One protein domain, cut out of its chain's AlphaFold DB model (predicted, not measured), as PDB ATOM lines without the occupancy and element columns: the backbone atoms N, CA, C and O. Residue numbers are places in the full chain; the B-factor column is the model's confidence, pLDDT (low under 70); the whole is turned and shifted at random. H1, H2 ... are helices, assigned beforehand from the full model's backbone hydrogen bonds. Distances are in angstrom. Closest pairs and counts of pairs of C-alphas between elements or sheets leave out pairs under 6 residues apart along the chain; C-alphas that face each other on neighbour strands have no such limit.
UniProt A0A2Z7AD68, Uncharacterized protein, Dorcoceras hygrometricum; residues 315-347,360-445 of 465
ATOM      1  N   GLN A 315       0.762   0.340   2.074       83.56
ATOM      2  CA  GLN A 315       1.947  -0.508   2.111       83.56
ATOM      3  C   GLN A 315       3.206   0.311   2.403       83.56
ATOM      4  O   GLN A 315       4.023  -0.115   3.203       83.56
ATOM      5  N   GLU A 316       3.341   1.504   1.823       85.06
ATOM      6  CA  GLU A 316       4.474   2.398   2.106       85.06
ATOM      7  C   GLU A 316       4.505   2.831   3.580       85.06
ATOM      8  O   GLU A 316       5.555   2.761   4.218       85.06
ATOM      9  N   HIS A 317       3.353   3.217   4.143       83.00
ATOM     10  CA  HIS A 317       3.236   3.544   5.567       83.00
ATOM     11  C   HIS A 317       3.581   2.351   6.460       83.00
ATOM     12  O   HIS A 317       4.338   2.503   7.415       83.00
ATOM     13  N   TYR A 318       3.060   1.168   6.139       84.94
ATOM     14  CA  TYR A 318       3.342  -0.052   6.887       84.94
ATOM     15  C   TYR A 318       4.832  -0.431   6.845       84.94
ATOM     16  O   TYR A 318       5.424  -0.664   7.896       84.94
ATOM     17  N   VAL A 319       5.463  -0.405   5.666       84.00
ATOM     18  CA  VAL A 319       6.900  -0.694   5.498       84.00
ATOM     19  C   VAL A 319       7.758   0.274   6.309       84.00
ATOM     20  O   VAL A 319       8.707  -0.156   6.960       84.00
ATOM     21  N   LEU A 320       7.418   1.567   6.304       85.88
ATOM     22  CA  LEU A 320       8.156   2.569   7.073       85.88
ATOM     23  C   LEU A 320       8.066   2.297   8.583       85.88
ATOM     24  O   LEU A 320       9.085   2.306   9.264       85.88
ATOM     25  N   ILE A 321       6.869   1.972   9.084       82.75
ATOM     26  CA  ILE A 321       6.669   1.604  10.494       82.75
ATOM     27  C   ILE A 321       7.476   0.349  10.846       82.75
ATOM     28  O   ILE A 321       8.126   0.311  11.889       82.75
ATOM     29  N   CYS A 322       7.463  -0.676   9.990       84.00
ATOM     30  CA  CYS A 322       8.261  -1.880  10.214       84.00
ATOM     31  C   CYS A 322       9.760  -1.568  10.273       84.00
ATOM     32  O   CYS A 322      10.425  -2.035  11.192       84.00
ATOM     33  N   ALA A 323      10.274  -0.744   9.357       82.12
ATOM     34  CA  ALA A 323      11.682  -0.357   9.342       82.12
ATOM     35  C   ALA A 323      12.101   0.375  10.628       82.12
ATOM     36  O   ALA A 323      13.155   0.073  11.190       82.12
ATOM     37  N   ASP A 324      11.259   1.284  11.131       81.94
ATOM     38  CA  ASP A 324      11.508   1.987  12.394       81.94
ATOM     39  C   ASP A 324      11.535   1.014  13.588       81.94
ATOM     40  O   ASP A 324      12.403   1.104  14.461       81.94
ATOM     41  N   ILE A 325      10.617   0.044  13.619       81.12
ATOM     42  CA  ILE A 325      10.575  -0.993  14.659       81.12
ATOM     43  C   ILE A 325      11.816  -1.884  14.589       81.12
ATOM     44  O   ILE A 325      12.434  -2.151  15.622       81.12
ATOM     45  N   ASP A 326      12.200  -2.328  13.397       83.12
ATOM     46  CA  ASP A 326      13.345  -3.216  13.205       83.12
ATOM     47  C   ASP A 326      14.660  -2.513  13.581       83.12
ATOM     48  O   ASP A 326      15.521  -3.124  14.218       83.12
ATOM     49  N   LEU A 327      14.784  -1.206  13.314       82.69
ATOM     50  CA  LEU A 327      15.908  -0.395  13.789       82.69
ATOM     51  C   LEU A 327      15.995  -0.381  15.325       82.69
ATOM     52  O   LEU A 327      17.071  -0.598  15.888       82.69
ATOM     53  N   LEU A 328      14.873  -0.158  16.015       79.06
ATOM     54  CA  LEU A 328      14.832  -0.165  17.482       79.06
ATOM     55  C   LEU A 328      15.181  -1.545  18.056       79.06
ATOM     56  O   LEU A 328      15.934  -1.645  19.029       79.06
ATOM     57  N   VAL A 329      14.665  -2.616  17.450       81.19
ATOM     58  CA  VAL A 329      14.979  -3.998  17.842       81.19
ATOM     59  C   VAL A 329      16.464  -4.301  17.621       81.19
ATOM     60  O   VAL A 329      17.092  -4.895  18.498       81.19
ATOM     61  N   ALA A 330      17.059  -3.847  16.515       80.75
ATOM     62  CA  ALA A 330      18.483  -4.030  16.230       80.75
ATOM     63  C   ALA A 330      19.380  -3.304  17.246       80.75
ATOM     64  O   ALA A 330      20.349  -3.881  17.749       80.75
ATOM     65  N   LEU A 331      19.030  -2.067  17.617       78.69
ATOM     66  CA  LEU A 331      19.721  -1.338  18.686       78.69
ATOM     67  C   LEU A 331      19.641  -2.102  20.011       78.69
ATOM     68  O   LEU A 331      20.645  -2.252  20.710       78.69
ATOM     69  N   ARG A 332      18.464  -2.647  20.338       78.31
ATOM     70  CA  ARG A 332      18.270  -3.447  21.548       78.31
ATOM     71  C   ARG A 332      19.087  -4.739  21.532       78.31
ATOM     72  O   ARG A 332      19.662  -5.095  22.558       78.31
ATOM     73  N   ALA A 333      19.172  -5.410  20.387       81.06
ATOM     74  CA  ALA A 333      19.969  -6.621  20.221       81.06
ATOM     75  C   ALA A 333      21.457  -6.354  20.478       81.06
ATOM     76  O   ALA A 333      22.083  -7.107  21.223       81.06
ATOM     77  N   LYS A 334      21.985  -5.242  19.950       79.62
ATOM     78  CA  LYS A 334      23.377  -4.830  20.168       79.62
ATOM     79  C   LYS A 334      23.682  -4.562  21.642       79.62
ATOM     80  O   LYS A 334      24.717  -4.996  22.135       79.62
ATOM     81  N   VAL A 335      22.766  -3.908  22.359       74.94
ATOM     82  CA  VAL A 335      22.907  -3.698  23.811       74.94
ATOM     83  C   VAL A 335      22.997  -5.038  24.547       74.94
ATOM     84  O   VAL A 335      23.855  -5.198  25.408       74.94
ATOM     85  N   ILE A 336      22.156  -6.015  24.193       75.31
ATOM     86  CA  ILE A 336      22.206  -7.352  24.808       75.31
ATOM     87  C   ILE A 336      23.538  -8.054  24.492       75.31
ATOM     88  O   ILE A 336      24.113  -8.682  25.379       75.31
ATOM     89  N   ASP A 337      24.062  -7.914  23.271       79.38
ATOM     90  CA  ASP A 337      25.358  -8.491  22.885       79.38
ATOM     91  C   ASP A 337      26.532  -7.875  23.649       79.38
ATOM     92  O   ASP A 337      27.427  -8.592  24.094       79.38
ATOM     93  N   GLU A 338      26.524  -6.559  23.853       73.00
ATOM     94  CA  GLU A 338      27.549  -5.875  24.645       73.00
ATOM     95  C   GLU A 338      27.471  -6.253  26.125       73.00
ATOM     96  O   GLU A 338      28.505  -6.481  26.757       73.00
ATOM     97  N   VAL A 339      26.258  -6.399  26.667       70.69
ATOM     98  CA  VAL A 339      26.047  -6.934  28.019       70.69
ATOM     99  C   VAL A 339      26.610  -8.355  28.112       70.69
ATOM    100  O   VAL A 339      27.384  -8.647  29.022       70.69
ATOM    101  N   ALA A 340      26.316  -9.223  27.143       76.38
ATOM    102  CA  ALA A 340      26.860 -10.578  27.110       76.38
ATOM    103  C   ALA A 340      28.396 -10.587  27.012       76.38
ATOM    104  O   ALA A 340      29.065 -11.324  27.740       76.38
ATOM    105  N   GLN A 341      28.982  -9.738  26.164       78.00
ATOM    106  CA  GLN A 341      30.434  -9.591  26.047       78.00
ATOM    107  C   GLN A 341      31.065  -9.096  27.354       78.00
ATOM    108  O   GLN A 341      32.141  -9.564  27.739       78.00
ATOM    109  N   PHE A 342      30.403  -8.173  28.052       69.56
ATOM    110  CA  PHE A 342      30.838  -7.706  29.361       69.56
ATOM    111  C   PHE A 342      30.867  -8.859  30.365       69.56
ATOM    112  O   PHE A 342      31.921  -9.099  30.944       69.56
ATOM    113  N   PHE A 343      29.782  -9.627  30.503       68.62
ATOM    114  CA  PHE A 343      29.739 -10.780  31.413       68.62
ATOM    115  C   PHE A 343      30.816 -11.825  31.090       68.62
ATOM    116  O   PHE A 343      31.468 -12.333  32.000       68.62
ATOM    117  N   ASN A 344      31.081 -12.079  29.806       74.50
ATOM    118  CA  ASN A 344      32.101 -13.041  29.372       74.50
ATOM    119  C   ASN A 344      33.548 -12.540  29.543       74.50
ATOM    120  O   ASN A 344      34.476 -13.343  29.617       74.50
ATOM    121  N   SER A 345      33.767 -11.222  29.588       66.88
ATOM    122  CA  SER A 345      35.095 -10.603  29.748       66.88
ATOM    123  C   SER A 345      35.332 -10.016  31.144       66.88
ATOM    124  O   SER A 345      36.404  -9.452  31.419       66.88
ATOM    125  N   PHE A 346      34.337 -10.131  32.028       62.19
ATOM    126  CA  PHE A 346      34.394  -9.605  33.376       62.19
ATOM    127  C   PHE A 346      35.417 -10.381  34.203       62.19
ATOM    128  O   PHE A 346      35.480 -11.606  34.202       62.19
ATOM    129  N   SER A 347      36.231  -9.641  34.948       60.75
ATOM    130  CA  SER A 347      37.169 -10.216  35.905       60.75
ATOM    131  C   SER A 347      37.052  -9.439  37.205       60.75
ATOM    132  O   SER A 347      37.103  -8.207  37.168       60.75
ATOM    133  N   TYR A 360      24.134  -3.409  40.089       65.44
ATOM    134  CA  TYR A 360      22.971  -4.160  40.580       65.44
ATOM    135  C   TYR A 360      21.653  -3.665  39.974       65.44
ATOM    136  O   TYR A 360      20.871  -4.466  39.472       65.44
ATOM    137  N   LYS A 361      21.449  -2.341  39.893       73.38
ATOM    138  CA  LYS A 361      20.256  -1.763  39.241       73.38
ATOM    139  C   LYS A 361      20.116  -2.174  37.776       73.38
ATOM    140  O   LYS A 361      19.011  -2.338  37.268       73.38
ATOM    141  N   LYS A 362      21.239  -2.311  37.069       68.38
ATOM    142  CA  LYS A 362      21.260  -2.697  35.651       68.38
ATOM    143  C   LYS A 362      21.105  -4.204  35.467       68.38
ATOM    144  O   LYS A 362      20.457  -4.625  34.515       68.38
ATOM    145  N   GLU A 363      21.663  -5.000  36.372       67.94
ATOM    146  CA  GLU A 363      21.449  -6.445  36.422       67.94
ATOM    147  C   GLU A 363      19.965  -6.757  36.613       67.94
ATOM    148  O   GLU A 363      19.384  -7.439  35.776       67.94
ATOM    149  N   GLU A 364      19.323  -6.160  37.614       70.56
ATOM    150  CA  GLU A 364      17.885  -6.304  37.864       70.56
ATOM    151  C   GLU A 364      17.038  -5.922  36.635       70.56
ATOM    152  O   GLU A 364      16.052  -6.579  36.288       70.56
ATOM    153  N   GLN A 365      17.469  -4.903  35.888       64.00
ATOM    154  CA  GLN A 365      16.823  -4.516  34.639       64.00
ATOM    155  C   GLN A 365      16.950  -5.593  33.543       64.00
ATOM    156  O   GLN A 365      15.991  -5.855  32.822       64.00
ATOM    157  N   VAL A 366      18.106  -6.244  33.410       65.19
ATOM    158  CA  VAL A 366      18.302  -7.348  32.450       65.19
ATOM    159  C   VAL A 366      17.530  -8.599  32.885       65.19
ATOM    160  O   VAL A 366      16.904  -9.258  32.051       65.19
ATOM    161  N   LEU A 367      17.530  -8.894  34.184       69.62
ATOM    162  CA  LEU A 367      16.805 -10.010  34.793       69.62
ATOM    163  C   LEU A 367      15.294  -9.884  34.588       69.62
ATOM    164  O   LEU A 367      14.644 -10.828  34.133       69.62
ATOM    165  N   SER A 368      14.750  -8.690  34.826       72.50
ATOM    166  CA  SER A 368      13.336  -8.395  34.580       72.50
ATOM    167  C   SER A 368      12.959  -8.502  33.100       72.50
ATOM    168  O   SER A 368      11.857  -8.954  32.793       72.50
ATOM    169  N   TRP A 369      13.856  -8.176  32.158       71.25
ATOM    170  CA  TRP A 369      13.602  -8.418  30.727       71.25
ATOM    171  C   TRP A 369      13.554  -9.910  30.388       71.25
ATOM    172  O   TRP A 369      12.705 -10.331  29.604       71.25
ATOM    173  N   GLY A 370      14.470 -10.692  30.958       59.66
ATOM    174  CA  GLY A 370      14.579 -12.134  30.736       59.66
ATOM    175  C   GLY A 370      13.567 -12.982  31.505       59.66
ATOM    176  O   GLY A 370      13.566 -14.201  31.313       59.66
ATOM    177  N   GLU A 371      12.736 -12.377  32.366       74.06
ATOM    178  CA  GLU A 371      11.866 -13.075  33.329       74.06
ATOM    179  C   GLU A 371      12.641 -14.187  34.066       74.06
ATOM    180  O   GLU A 371      12.221 -15.348  34.136       74.06
ATOM    181  N   SER A 372      13.851 -13.854  34.516       68.12
ATOM    182  CA  SER A 372      14.805 -14.793  35.108       68.12
ATOM    183  C   SER A 372      15.530 -14.165  36.284       68.12
ATOM    184  O   SER A 372      15.780 -12.970  36.269       68.12
ATOM    185  N   GLU A 373      15.975 -14.992  37.223       66.75
ATOM    186  CA  GLU A 373      16.813 -14.581  38.360       66.75
ATOM    187  C   GLU A 373      18.322 -14.708  38.062       66.75
ATOM    188  O   GLU A 373      19.156 -14.370  38.893       66.75
ATOM    189  N   SER A 374      18.690 -15.191  36.865       71.50
ATOM    190  CA  SER A 374      20.081 -15.388  36.436       71.50
ATOM    191  C   SER A 374      20.423 -14.541  35.202       71.50
ATOM    192  O   SER A 374      19.722 -14.636  34.187       71.50
ATOM    193  N   PRO A 375      21.529 -13.768  35.224       65.56
ATOM    194  CA  PRO A 375      21.941 -12.958  34.080       65.56
ATOM    195  C   PRO A 375      22.384 -13.827  32.897       65.56
ATOM    196  O   PRO A 375      22.168 -13.460  31.743       65.56
ATOM    197  N   GLN A 376      22.934 -15.017  33.157       69.06
ATOM    198  CA  GLN A 376      23.285 -15.977  32.109       69.06
ATOM    199  C   GLN A 376      22.034 -16.500  31.396       69.06
ATOM    200  O   GLN A 376      22.012 -16.568  30.166       69.06
ATOM    201  N   LEU A 377      20.976 -16.817  32.146       73.12
ATOM    202  CA  LEU A 377      19.712 -17.272  31.570       73.12
ATOM    203  C   LEU A 377      19.005 -16.146  30.797       73.12
ATOM    204  O   LEU A 377      18.452 -16.396  29.727       73.12
ATOM    205  N   ALA A 378      19.081 -14.903  31.282       68.38
ATOM    206  CA  ALA A 378      18.582 -13.733  30.559       68.38
ATOM    207  C   ALA A 378      19.284 -13.559  29.200       68.38
ATOM    208  O   ALA A 378      18.623 -13.334  28.186       68.38
ATOM    209  N   ILE A 379      20.612 -13.733  29.150       73.69
ATOM    210  CA  ILE A 379      21.384 -13.701  27.896       73.69
ATOM    211  C   ILE A 379      20.980 -14.859  26.973       73.69
ATOM    212  O   ILE A 379      20.793 -14.650  25.774       73.69
ATOM    213  N   GLN A 380      20.789 -16.069  27.509       77.19
ATOM    214  CA  GLN A 380      20.314 -17.221  26.727       77.19
ATOM    215  C   GLN A 380      18.909 -17.000  26.146       77.19
ATOM    216  O   GLN A 380      18.603 -17.507  25.072       77.19
ATOM    217  N   ARG A 381      18.080 -16.187  26.810       83.81
ATOM    218  CA  ARG A 381      16.734 -15.785  26.374       83.81
ATOM    219  C   ARG A 381      16.722 -14.538  25.484       83.81
ATOM    220  O   ARG A 381      15.675 -13.909  25.328       83.81
ATOM    221  N   LYS A 382      17.850 -14.162  24.866       82.62
ATOM    222  CA  LYS A 382      17.941 -12.994  23.965       82.62
ATOM    223  C   LYS A 382      16.796 -12.949  22.947       82.62
ATOM    224  O   LYS A 382      16.207 -11.889  22.740       82.62
ATOM    225  N   LEU A 383      16.455 -14.092  22.351       82.69
ATOM    226  CA  LEU A 383      15.392 -14.203  21.353       82.69
ATOM    227  C   LEU A 383      14.017 -13.823  21.922       82.69
ATOM    228  O   LEU A 383      13.314 -12.983  21.357       82.69
ATOM    229  N   TYR A 384      13.677 -14.376  23.087       81.81
ATOM    230  CA  TYR A 384      12.456 -14.067  23.830       81.81
ATOM    231  C   TYR A 384      12.359 -12.578  24.193       81.81
ATOM    232  O   TYR A 384      11.317 -11.953  23.986       81.81
ATOM    233  N   ILE A 385      13.459 -11.990  24.674       80.00
ATOM    234  CA  ILE A 385      13.523 -10.571  25.056       80.00
ATOM    235  C   ILE A 385      13.263  -9.668  23.844       80.00
ATOM    236  O   ILE A 385      12.490  -8.708  23.933       80.00
ATOM    237  N   LEU A 386      13.879  -9.971  22.700       82.12
ATOM    238  CA  LEU A 386      13.694  -9.192  21.475       82.12
ATOM    239  C   LEU A 386      12.279  -9.353  20.901       82.12
ATOM    240  O   LEU A 386      11.689  -8.357  20.480       82.12
ATOM    241  N   LEU A 387      11.698 -10.557  20.957       84.00
ATOM    242  CA  LEU A 387      10.292 -10.803  20.601       84.00
ATOM    243  C   LEU A 387       9.334  -9.980  21.454       84.00
ATOM    244  O   LEU A 387       8.469  -9.289  20.916       84.00
ATOM    245  N   LYS A 388       9.507 -10.019  22.780       83.44
ATOM    246  CA  LYS A 388       8.727  -9.216  23.735       83.44
ATOM    247  C   LYS A 388       8.824  -7.732  23.415       83.44
ATOM    248  O   LYS A 388       7.809  -7.041  23.385       83.44
ATOM    249  N   TYR A 389      10.030  -7.246  23.146       83.56
ATOM    250  CA  TYR A 389      10.247  -5.847  22.802       83.56
ATOM    251  C   TYR A 389       9.554  -5.463  21.485       83.56
ATOM    252  O   TYR A 389       8.852  -4.452  21.432       83.56
ATOM    253  N   ARG A 390       9.663  -6.302  20.447       86.06
ATOM    254  CA  ARG A 390       8.992  -6.087  19.156       86.06
ATOM    255  C   ARG A 390       7.468  -6.108  19.288       86.06
ATOM    256  O   ARG A 390       6.795  -5.272  18.692       86.06
ATOM    257  N   GLU A 391       6.931  -7.012  20.105       87.12
ATOM    258  CA  GLU A 391       5.498  -7.112  20.407       87.12
ATOM    259  C   GLU A 391       4.964  -5.817  21.015       87.12
ATOM    260  O   GLU A 391       3.955  -5.287  20.554       87.12
ATOM    261  N   VAL A 392       5.677  -5.274  22.004       82.50
ATOM    262  CA  VAL A 392       5.333  -3.999  22.645       82.50
ATOM    263  C   VAL A 392       5.347  -2.851  21.637       82.50
ATOM    264  O   VAL A 392       4.426  -2.034  21.640       82.50
ATOM    265  N   LEU A 393       6.368  -2.774  20.781       79.69
ATOM    266  CA  LEU A 393       6.466  -1.718  19.772       79.69
ATOM    267  C   LEU A 393       5.300  -1.789  18.781       79.69
ATOM    268  O   LEU A 393       4.580  -0.804  18.617       79.69
ATOM    269  N   VAL A 394       5.059  -2.957  18.178       82.12
ATOM    270  CA  VAL A 394       3.956  -3.147  17.220       82.12
ATOM    271  C   VAL A 394       2.609  -2.855  17.873       82.12
ATOM    272  O   VAL A 394       1.792  -2.147  17.283       82.12
ATOM    273  N   ARG A 395       2.389  -3.321  19.107       84.19
ATOM    274  CA  ARG A 395       1.169  -3.036  19.867       84.19
ATOM    275  C   ARG A 395       0.958  -1.532  20.055       84.19
ATOM    276  O   ARG A 395      -0.135  -1.048  19.776       84.19
ATOM    277  N   LYS A 396       1.993  -0.786  20.455       83.56
ATOM    278  CA  LYS A 396       1.915   0.675  20.642       83.56
ATOM    279  C   LYS A 396       1.572   1.412  19.353       83.56
ATOM    280  O   LYS A 396       0.719   2.302  19.366       83.56
ATOM    281  N   PHE A 397       2.204   1.041  18.241       80.44
ATOM    282  CA  PHE A 397       1.857   1.609  16.940       80.44
ATOM    283  C   PHE A 397       0.412   1.267  16.567       80.44
ATOM    284  O   PHE A 397      -0.354   2.165  16.228       80.44
ATOM    285  N   LEU A 398       0.001   0.007  16.705       81.56
ATOM    286  CA  LEU A 398      -1.364  -0.427  16.410       81.56
ATOM    287  C   LEU A 398      -2.414   0.331  17.240       81.56
ATOM    288  O   LEU A 398      -3.420   0.786  16.694       81.56
ATOM    289  N   GLU A 399      -2.186   0.493  18.543       81.88
ATOM    290  CA  GLU A 399      -3.055   1.260  19.446       81.88
ATOM    291  C   GLU A 399      -3.103   2.746  19.066       81.88
ATOM    292  O   GLU A 399      -4.185   3.332  19.014       81.88
ATOM    293  N   SER A 400      -1.959   3.336  18.709       81.38
ATOM    294  CA  SER A 400      -1.878   4.728  18.250       81.38
ATOM    295  C   SER A 400      -2.666   4.941  16.956       81.38
ATOM    296  O   SER A 400      -3.433   5.898  16.847       81.38
ATOM    297  N   TRP A 401      -2.534   4.040  15.983       82.19
ATOM    298  CA  TRP A 401      -3.286   4.106  14.728       82.19
ATOM    299  C   TRP A 401      -4.790   3.919  14.949       82.19
ATOM    300  O   TRP A 401      -5.587   4.656  14.373       82.19
ATOM    301  N   LYS A 402      -5.190   2.999  15.838       80.44
ATOM    302  CA  LYS A 402      -6.599   2.809  16.224       80.44
ATOM    303  C   LYS A 402      -7.187   4.038  16.916       80.44
ATOM    304  O   LYS A 402      -8.332   4.382  16.640       80.44
ATOM    305  N   SER A 403      -6.423   4.699  17.786       80.19
ATOM    306  CA  SER A 403      -6.879   5.894  18.510       80.19
ATOM    307  C   SER A 403      -7.032   7.110  17.587       80.19
ATOM    308  O   SER A 403      -8.008   7.851  17.681       80.19
ATOM    309  N   ASN A 404      -6.117   7.272  16.627       81.94
ATOM    310  CA  ASN A 404      -6.151   8.375  15.662       81.94
ATOM    311  C   ASN A 404      -7.112   8.141  14.478       81.94
ATOM    312  O   ASN A 404      -7.269   9.021  13.629       81.94
ATOM    313  N   PHE A 405      -7.760   6.977  14.393       82.94
ATOM    314  CA  PHE A 405      -8.642   6.635  13.282       82.94
ATOM    315  C   PHE A 405      -9.976   7.392  13.346       82.94
ATOM    316  O   PHE A 405     -10.763   7.231  14.279       82.94
ATOM    317  N   VAL A 406     -10.283   8.163  12.294       81.94
ATOM    318  CA  VAL A 406     -11.552   8.896  12.154       81.94
ATOM    319  C   VAL A 406     -12.338   8.380  10.936       81.94
ATOM    320  O   VAL A 406     -11.901   8.561   9.794       81.94
ATOM    321  N   PRO A 407     -13.525   7.766  11.131       80.25
ATOM    322  CA  PRO A 407     -14.351   7.287  10.024       80.25
ATOM    323  C   PRO A 407     -14.799   8.419   9.084       80.25
ATOM    324  O   PRO A 407     -15.274   9.460   9.531       80.25
ATOM    325  N   GLY A 408     -14.720   8.195   7.766       74.00
ATOM    326  CA  GLY A 408     -15.242   9.117   6.745       74.00
ATOM    327  C   GLY A 408     -14.257  10.183   6.243       74.00
ATOM    328  O   GLY A 408     -14.627  11.001   5.399       74.00
ATOM    329  N   GLN A 409     -13.010  10.169   6.716       75.00
ATOM    330  CA  GLN A 409     -11.924  10.997   6.188       75.00
ATOM    331  C   GLN A 409     -11.344  10.393   4.896       75.00
ATOM    332  O   GLN A 409     -11.361   9.184   4.707       75.00
ATOM    333  N   GLY A 410     -10.799  11.214   3.990       65.12
ATOM    334  CA  GLY A 410     -10.243  10.731   2.713       65.12
ATOM    335  C   GLY A 410      -9.096   9.713   2.846       65.12
ATOM    336  O   GLY A 410      -8.838   8.976   1.898       65.12
ATOM    337  N   SER A 411      -8.439   9.650   4.013       71.12
ATOM    338  CA  SER A 411      -7.411   8.659   4.362       71.12
ATOM    339  C   SER A 411      -7.969   7.381   4.995       71.12
ATOM    340  O   SER A 411      -7.244   6.397   5.077       71.12
ATOM    341  N   SER A 412      -9.252   7.326   5.375       78.06
ATOM    342  CA  SER A 412      -9.775   6.256   6.237       78.06
ATOM    343  C   SER A 412      -9.654   4.855   5.629       78.06
ATOM    344  O   SER A 412      -9.568   3.878   6.356       78.06
ATOM    345  N   ALA A 413      -9.645   4.726   4.299       82.62
ATOM    346  CA  ALA A 413      -9.423   3.437   3.636       82.62
ATOM    347  C   ALA A 413      -7.957   2.965   3.733       82.62
ATOM    348  O   ALA A 413      -7.699   1.770   3.883       82.62
ATOM    349  N   VAL A 414      -7.009   3.905   3.655       84.75
ATOM    350  CA  VAL A 414      -5.569   3.649   3.813       84.75
ATOM    351  C   VAL A 414      -5.273   3.315   5.269       84.75
ATOM    352  O   VAL A 414      -4.644   2.296   5.534       84.75
ATOM    353  N   ASP A 415      -5.803   4.110   6.198       83.38
ATOM    354  CA  ASP A 415      -5.594   3.935   7.637       83.38
ATOM    355  C   ASP A 415      -6.133   2.579   8.121       83.38
ATOM    356  O   ASP A 415      -5.455   1.881   8.870       83.38
ATOM    357  N   LEU A 416      -7.303   2.151   7.624       87.69
ATOM    358  CA  LEU A 416      -7.857   0.824   7.920       87.69
ATOM    359  C   LEU A 416      -6.931  -0.299   7.427       87.69
ATOM    360  O   LEU A 416      -6.673  -1.247   8.156       87.69
ATOM    361  N   SER A 417      -6.377  -0.153   6.219       87.12
ATOM    362  CA  SER A 417      -5.455  -1.147   5.654       87.12
ATOM    363  C   SER A 417      -4.148  -1.229   6.453       87.12
ATOM    364  O   SER A 417      -3.636  -2.321   6.669       87.12
ATOM    365  N   VAL A 418      -3.611  -0.096   6.925       85.69
ATOM    366  CA  VAL A 418      -2.420  -0.073   7.800       85.69
ATOM    367  C   VAL A 418      -2.716  -0.745   9.143       85.69
ATOM    368  O   VAL A 418      -1.900  -1.530   9.625       85.69
ATOM    369  N   ILE A 419      -3.887  -0.483   9.733       86.94
ATOM    370  CA  ILE A 419      -4.333  -1.135  10.974       86.94
ATOM    371  C   ILE A 419      -4.457  -2.652  10.786       86.94
ATOM    372  O   ILE A 419      -4.042  -3.399  11.676       86.94
ATOM    373  N   ASP A 420      -4.987  -3.107   9.650       89.75
ATOM    374  CA  ASP A 420      -5.090  -4.533   9.326       89.75
ATOM    375  C   ASP A 420      -3.693  -5.171   9.217       89.75
ATOM    376  O   ASP A 420      -3.416  -6.144   9.918       89.75
ATOM    377  N   PHE A 421      -2.763  -4.567   8.461       89.06
ATOM    378  CA  PHE A 421      -1.384  -5.071   8.351       89.06
ATOM    379  C   PHE A 421      -0.655  -5.136   9.700       89.06
ATOM    380  O   PHE A 421       0.021  -6.121  10.000       89.06
ATOM    381  N   LEU A 422      -0.804  -4.108  10.542       86.31
ATOM    382  CA  LEU A 422      -0.218  -4.093  11.885       86.31
ATOM    383  C   LEU A 422      -0.870  -5.123  12.817       86.31
ATOM    384  O   LEU A 422      -0.189  -5.666  13.686       86.31
ATOM    385  N   SER A 423      -2.164  -5.411  12.644       88.88
ATOM    386  CA  SER A 423      -2.867  -6.447  13.413       88.88
ATOM    387  C   SER A 423      -2.379  -7.847  13.039       88.88
ATOM    388  O   SER A 423      -2.115  -8.652  13.932       88.88
ATOM    389  N   ASP A 424      -2.185  -8.112  11.745       88.50
ATOM    390  CA  ASP A 424      -1.624  -9.376  11.254       88.50
ATOM    391  C   ASP A 424      -0.182  -9.572  11.753       88.50
ATOM    392  O   ASP A 424       0.176 -10.639  12.258       88.50
ATOM    393  N   LEU A 425       0.636  -8.513  11.702       89.38
ATOM    394  CA  LEU A 425       1.996  -8.530  12.246       89.38
ATOM    395  C   LEU A 425       2.009  -8.786  13.759       89.38
ATOM    396  O   LEU A 425       2.845  -9.543  14.256       89.38
ATOM    397  N   HIS A 426       1.092  -8.159  14.498       87.19
ATOM    398  CA  HIS A 426       0.963  -8.350  15.943       87.19
ATOM    399  C   HIS A 426       0.619  -9.801  16.291       87.19
ATOM    400  O   HIS A 426       1.248 -10.376  17.181       87.19
ATOM    401  N   LEU A 427      -0.316 -10.407  15.554       87.06
ATOM    402  CA  LEU A 427      -0.696 -11.808  15.728       87.06
ATOM    403  C   LEU A 427       0.490 -12.748  15.470       87.06
ATOM    404  O   LEU A 427       0.772 -13.612  16.300       87.06
ATOM    405  N   PHE A 428       1.231 -12.522  14.383       87.94
ATOM    406  CA  PHE A 428       2.426 -13.302  14.053       87.94
ATOM    407  C   PHE A 428       3.487 -13.244  15.165       87.94
ATOM    408  O   PHE A 428       4.010 -14.273  15.592       87.94
ATOM    409  N   ILE A 429       3.779 -12.054  15.697       85.38
ATOM    410  CA  ILE A 429       4.763 -11.909  16.782       85.38
ATOM    411  C   ILE A 429       4.300 -12.639  18.050       85.38
ATOM    412  O   ILE A 429       5.122 -13.230  18.748       85.38
ATOM    413  N   LEU A 430       2.999 -12.625  18.360       85.38
ATOM    414  CA  LEU A 430       2.456 -13.358  19.506       85.38
ATOM    415  C   LEU A 430       2.562 -14.879  19.334       85.38
ATOM    416  O   LEU A 430       2.809 -15.583  20.319       85.38
ATOM    417  N   GLU A 431       2.408 -15.387  18.110       85.88
ATOM    418  CA  GLU A 431       2.631 -16.799  17.793       85.88
ATOM    419  C   GLU A 431       4.084 -17.208  18.029       85.88
ATOM    420  O   GLU A 431       4.340 -18.170  18.762       85.88
ATOM    421  N   GLU A 432       5.033 -16.445  17.485       85.31
ATOM    422  CA  GLU A 432       6.467 -16.682  17.683       85.31
ATOM    423  C   GLU A 432       6.860 -16.568  19.159       85.31
ATOM    424  O   GLU A 432       7.551 -17.432  19.699       85.31
ATOM    425  N   LEU A 433       6.337 -15.563  19.863       83.50
ATOM    426  CA  LEU A 433       6.595 -15.384  21.286       83.50
ATOM    427  C   LEU A 433       6.050 -16.548  22.127       83.50
ATOM    428  O   LEU A 433       6.680 -16.946  23.105       83.50
ATOM    429  N   THR A 434       4.912 -17.132  21.743       83.50
ATOM    430  CA  THR A 434       4.355 -18.307  22.431       83.50
ATOM    431  C   THR A 434       5.214 -19.554  22.201       83.50
ATOM    432  O   THR A 434       5.383 -20.363  23.121       83.50
ATOM    433  N   LYS A 435       5.771 -19.725  20.994       86.00
ATOM    434  CA  LYS A 435       6.721 -20.811  20.689       86.00
ATOM    435  C   LYS A 435       7.984 -20.672  21.539       86.00
ATOM    436  O   LYS A 435       8.380 -21.640  22.187       86.00
ATOM    437  N   GLU A 436       8.535 -19.465  21.606       83.75
ATOM    438  CA  GLU A 436       9.757 -19.182  22.357       83.75
ATOM    439  C   GLU A 436       9.560 -19.304  23.875       83.75
ATOM    440  O   GLU A 436      10.367 -19.916  24.574       83.75
ATOM    441  N   ALA A 437       8.432 -18.811  24.396       83.19
ATOM    442  CA  ALA A 437       8.068 -18.983  25.801       83.19
ATOM    443  C   ALA A 437       8.004 -20.471  26.183       83.19
ATOM    444  O   ALA A 437       8.525 -20.870  27.225       83.19
ATOM    445  N   ARG A 438       7.419 -21.312  25.316       84.19
ATOM    446  CA  ARG A 438       7.357 -22.765  25.529       84.19
ATOM    447  C   ARG A 438       8.745 -23.408  25.488       84.19
ATOM    448  O   ARG A 438       9.001 -24.292  26.301       84.19
ATOM    449  N   ALA A 439       9.624 -22.969  24.585       83.69
ATOM    450  CA  ALA A 439      10.997 -23.471  24.490       83.69
ATOM    451  C   ALA A 439      11.797 -23.222  25.781       83.69
ATOM    452  O   ALA A 439      12.579 -24.072  26.196       83.69
ATOM    453  N   HIS A 440      11.540 -22.102  26.463       80.31
ATOM    454  CA  HIS A 440      12.188 -21.745  27.729       80.31
ATOM    455  C   HIS A 440      11.409 -22.144  28.994       80.31
ATOM    456  O   HIS A 440      11.794 -21.735  30.093       80.31
ATOM    457  N   GLY A 441      10.323 -22.919  28.865       81.81
ATOM    458  CA  GLY A 441       9.506 -23.371  29.999       81.81
ATOM    459  C   GLY A 441       8.733 -22.257  30.719       81.81
ATOM    460  O   GLY A 441       8.327 -22.434  31.866       81.81
ATOM    461  N   LEU A 442       8.534 -21.105  30.074       81.88
ATOM    462  CA  LEU A 442       7.844 -19.949  30.643       81.88
ATOM    463  C   LEU A 442       6.320 -20.117  30.582       81.88
ATOM    464  O   LEU A 442       5.756 -20.599  29.597       81.88
ATOM    465  N   SER A 443       5.626 -19.676  31.635       74.19
ATOM    466  CA  SER A 443       4.162 -19.718  31.680       74.19
ATOM    467  C   SER A 443       3.552 -18.597  30.833       74.19
ATOM    468  O   SER A 443       3.777 -17.418  31.107       74.19
ATOM    469  N   TRP A 444       2.719 -18.941  29.851       74.69
ATOM    470  CA  TRP A 444       1.974 -17.958  29.062       74.69
ATOM    471  C   TRP A 444       0.654 -17.578  29.751       74.69
ATOM    472  O   TRP A 444      -0.261 -18.397  29.824       74.69
ATOM    473  N   LYS A 445       0.548 -16.340  30.257       68.00
ATOM    474  CA  LYS A 445      -0.649 -15.832  30.967       68.00
ATOM    475  C   LYS A 445      -1.566 -14.936  30.116       68.00
ATOM    476  O   LYS A 445      -2.666 -14.614  30.555       68.00
TER     477      LYS A 445
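What this domain is: This is residues 315 to 347 and 360 to 445 of the 465 residues of an uncharacterized protein of Dorcoceras hygrometricum (UniProt A0A2Z7AD68). Three long helices form a loose bundle drawn out into a rod, with H4 in the middle, between H1 and H5; the short helices H2 and H3 sit at the end where H4 begins. At the other end, the turn from H4 to H5 sticks out with residues 408 to 413. The printed part has 119 residues, with five named helices, H1 to H5 in chain order, and no named strand: all helix. It is loose, with a radius of gyration of the C-alphas of 17.3 A, and spans 62 by 27 by 22 A.

Where its parts are: Find C-alpha 315 at (1.947, -0.508, 2.111); from there H1 runs 44.3 A to residue 345. Past the cut, look for H2 at residues 360 to 370, 15.2 A, and H3 at residues 375 to 380, 8.7 A. H4, residues 382 to 403, covers 31.7 A. H5, residues 412 to 439, covers 40.6 A and ends at C-alpha 439, (10.997, -23.471, 24.490).

How they stand to each other: H1, H4 and H5 make an up and down bundle, each running against the one before it. The hub H4 touches H5 in a helical hairpin, at 24 degrees, closest at C-alphas 387 and 433, 5.9 A. H1 touches H4 with residues 325 to 336 alone, at 30 degrees, C-alphas 329 and 386 being closest at 6.5 A. H1 touches H5 with residues 315 to 318 alone; C-alphas 318 and 418 are closest, 5.8 A. H2 touches H3, closest at C-alphas 370 and 378, 4.3 A. H2 and H4 touch only at their ends, about perpendicular at 77 degrees, closest at C-alphas 370 and 385, 6.0 A. In H1, H2, H3, H4 and H5 every O i to N i+4 pair is within hydrogen-bond range.

The domain as a whole: The C-alphas farthest apart, of Ser 347 and Gly 408, stand 63.0 A apart. Residues 348 to 359 are not printed, and C-alphas 347 and 360 are 16.1 A apart across the cut. Of the links printed whole, none is long. The pLDDT is under 70 at 19 residues, among them 345 to 347 and 365 to 367.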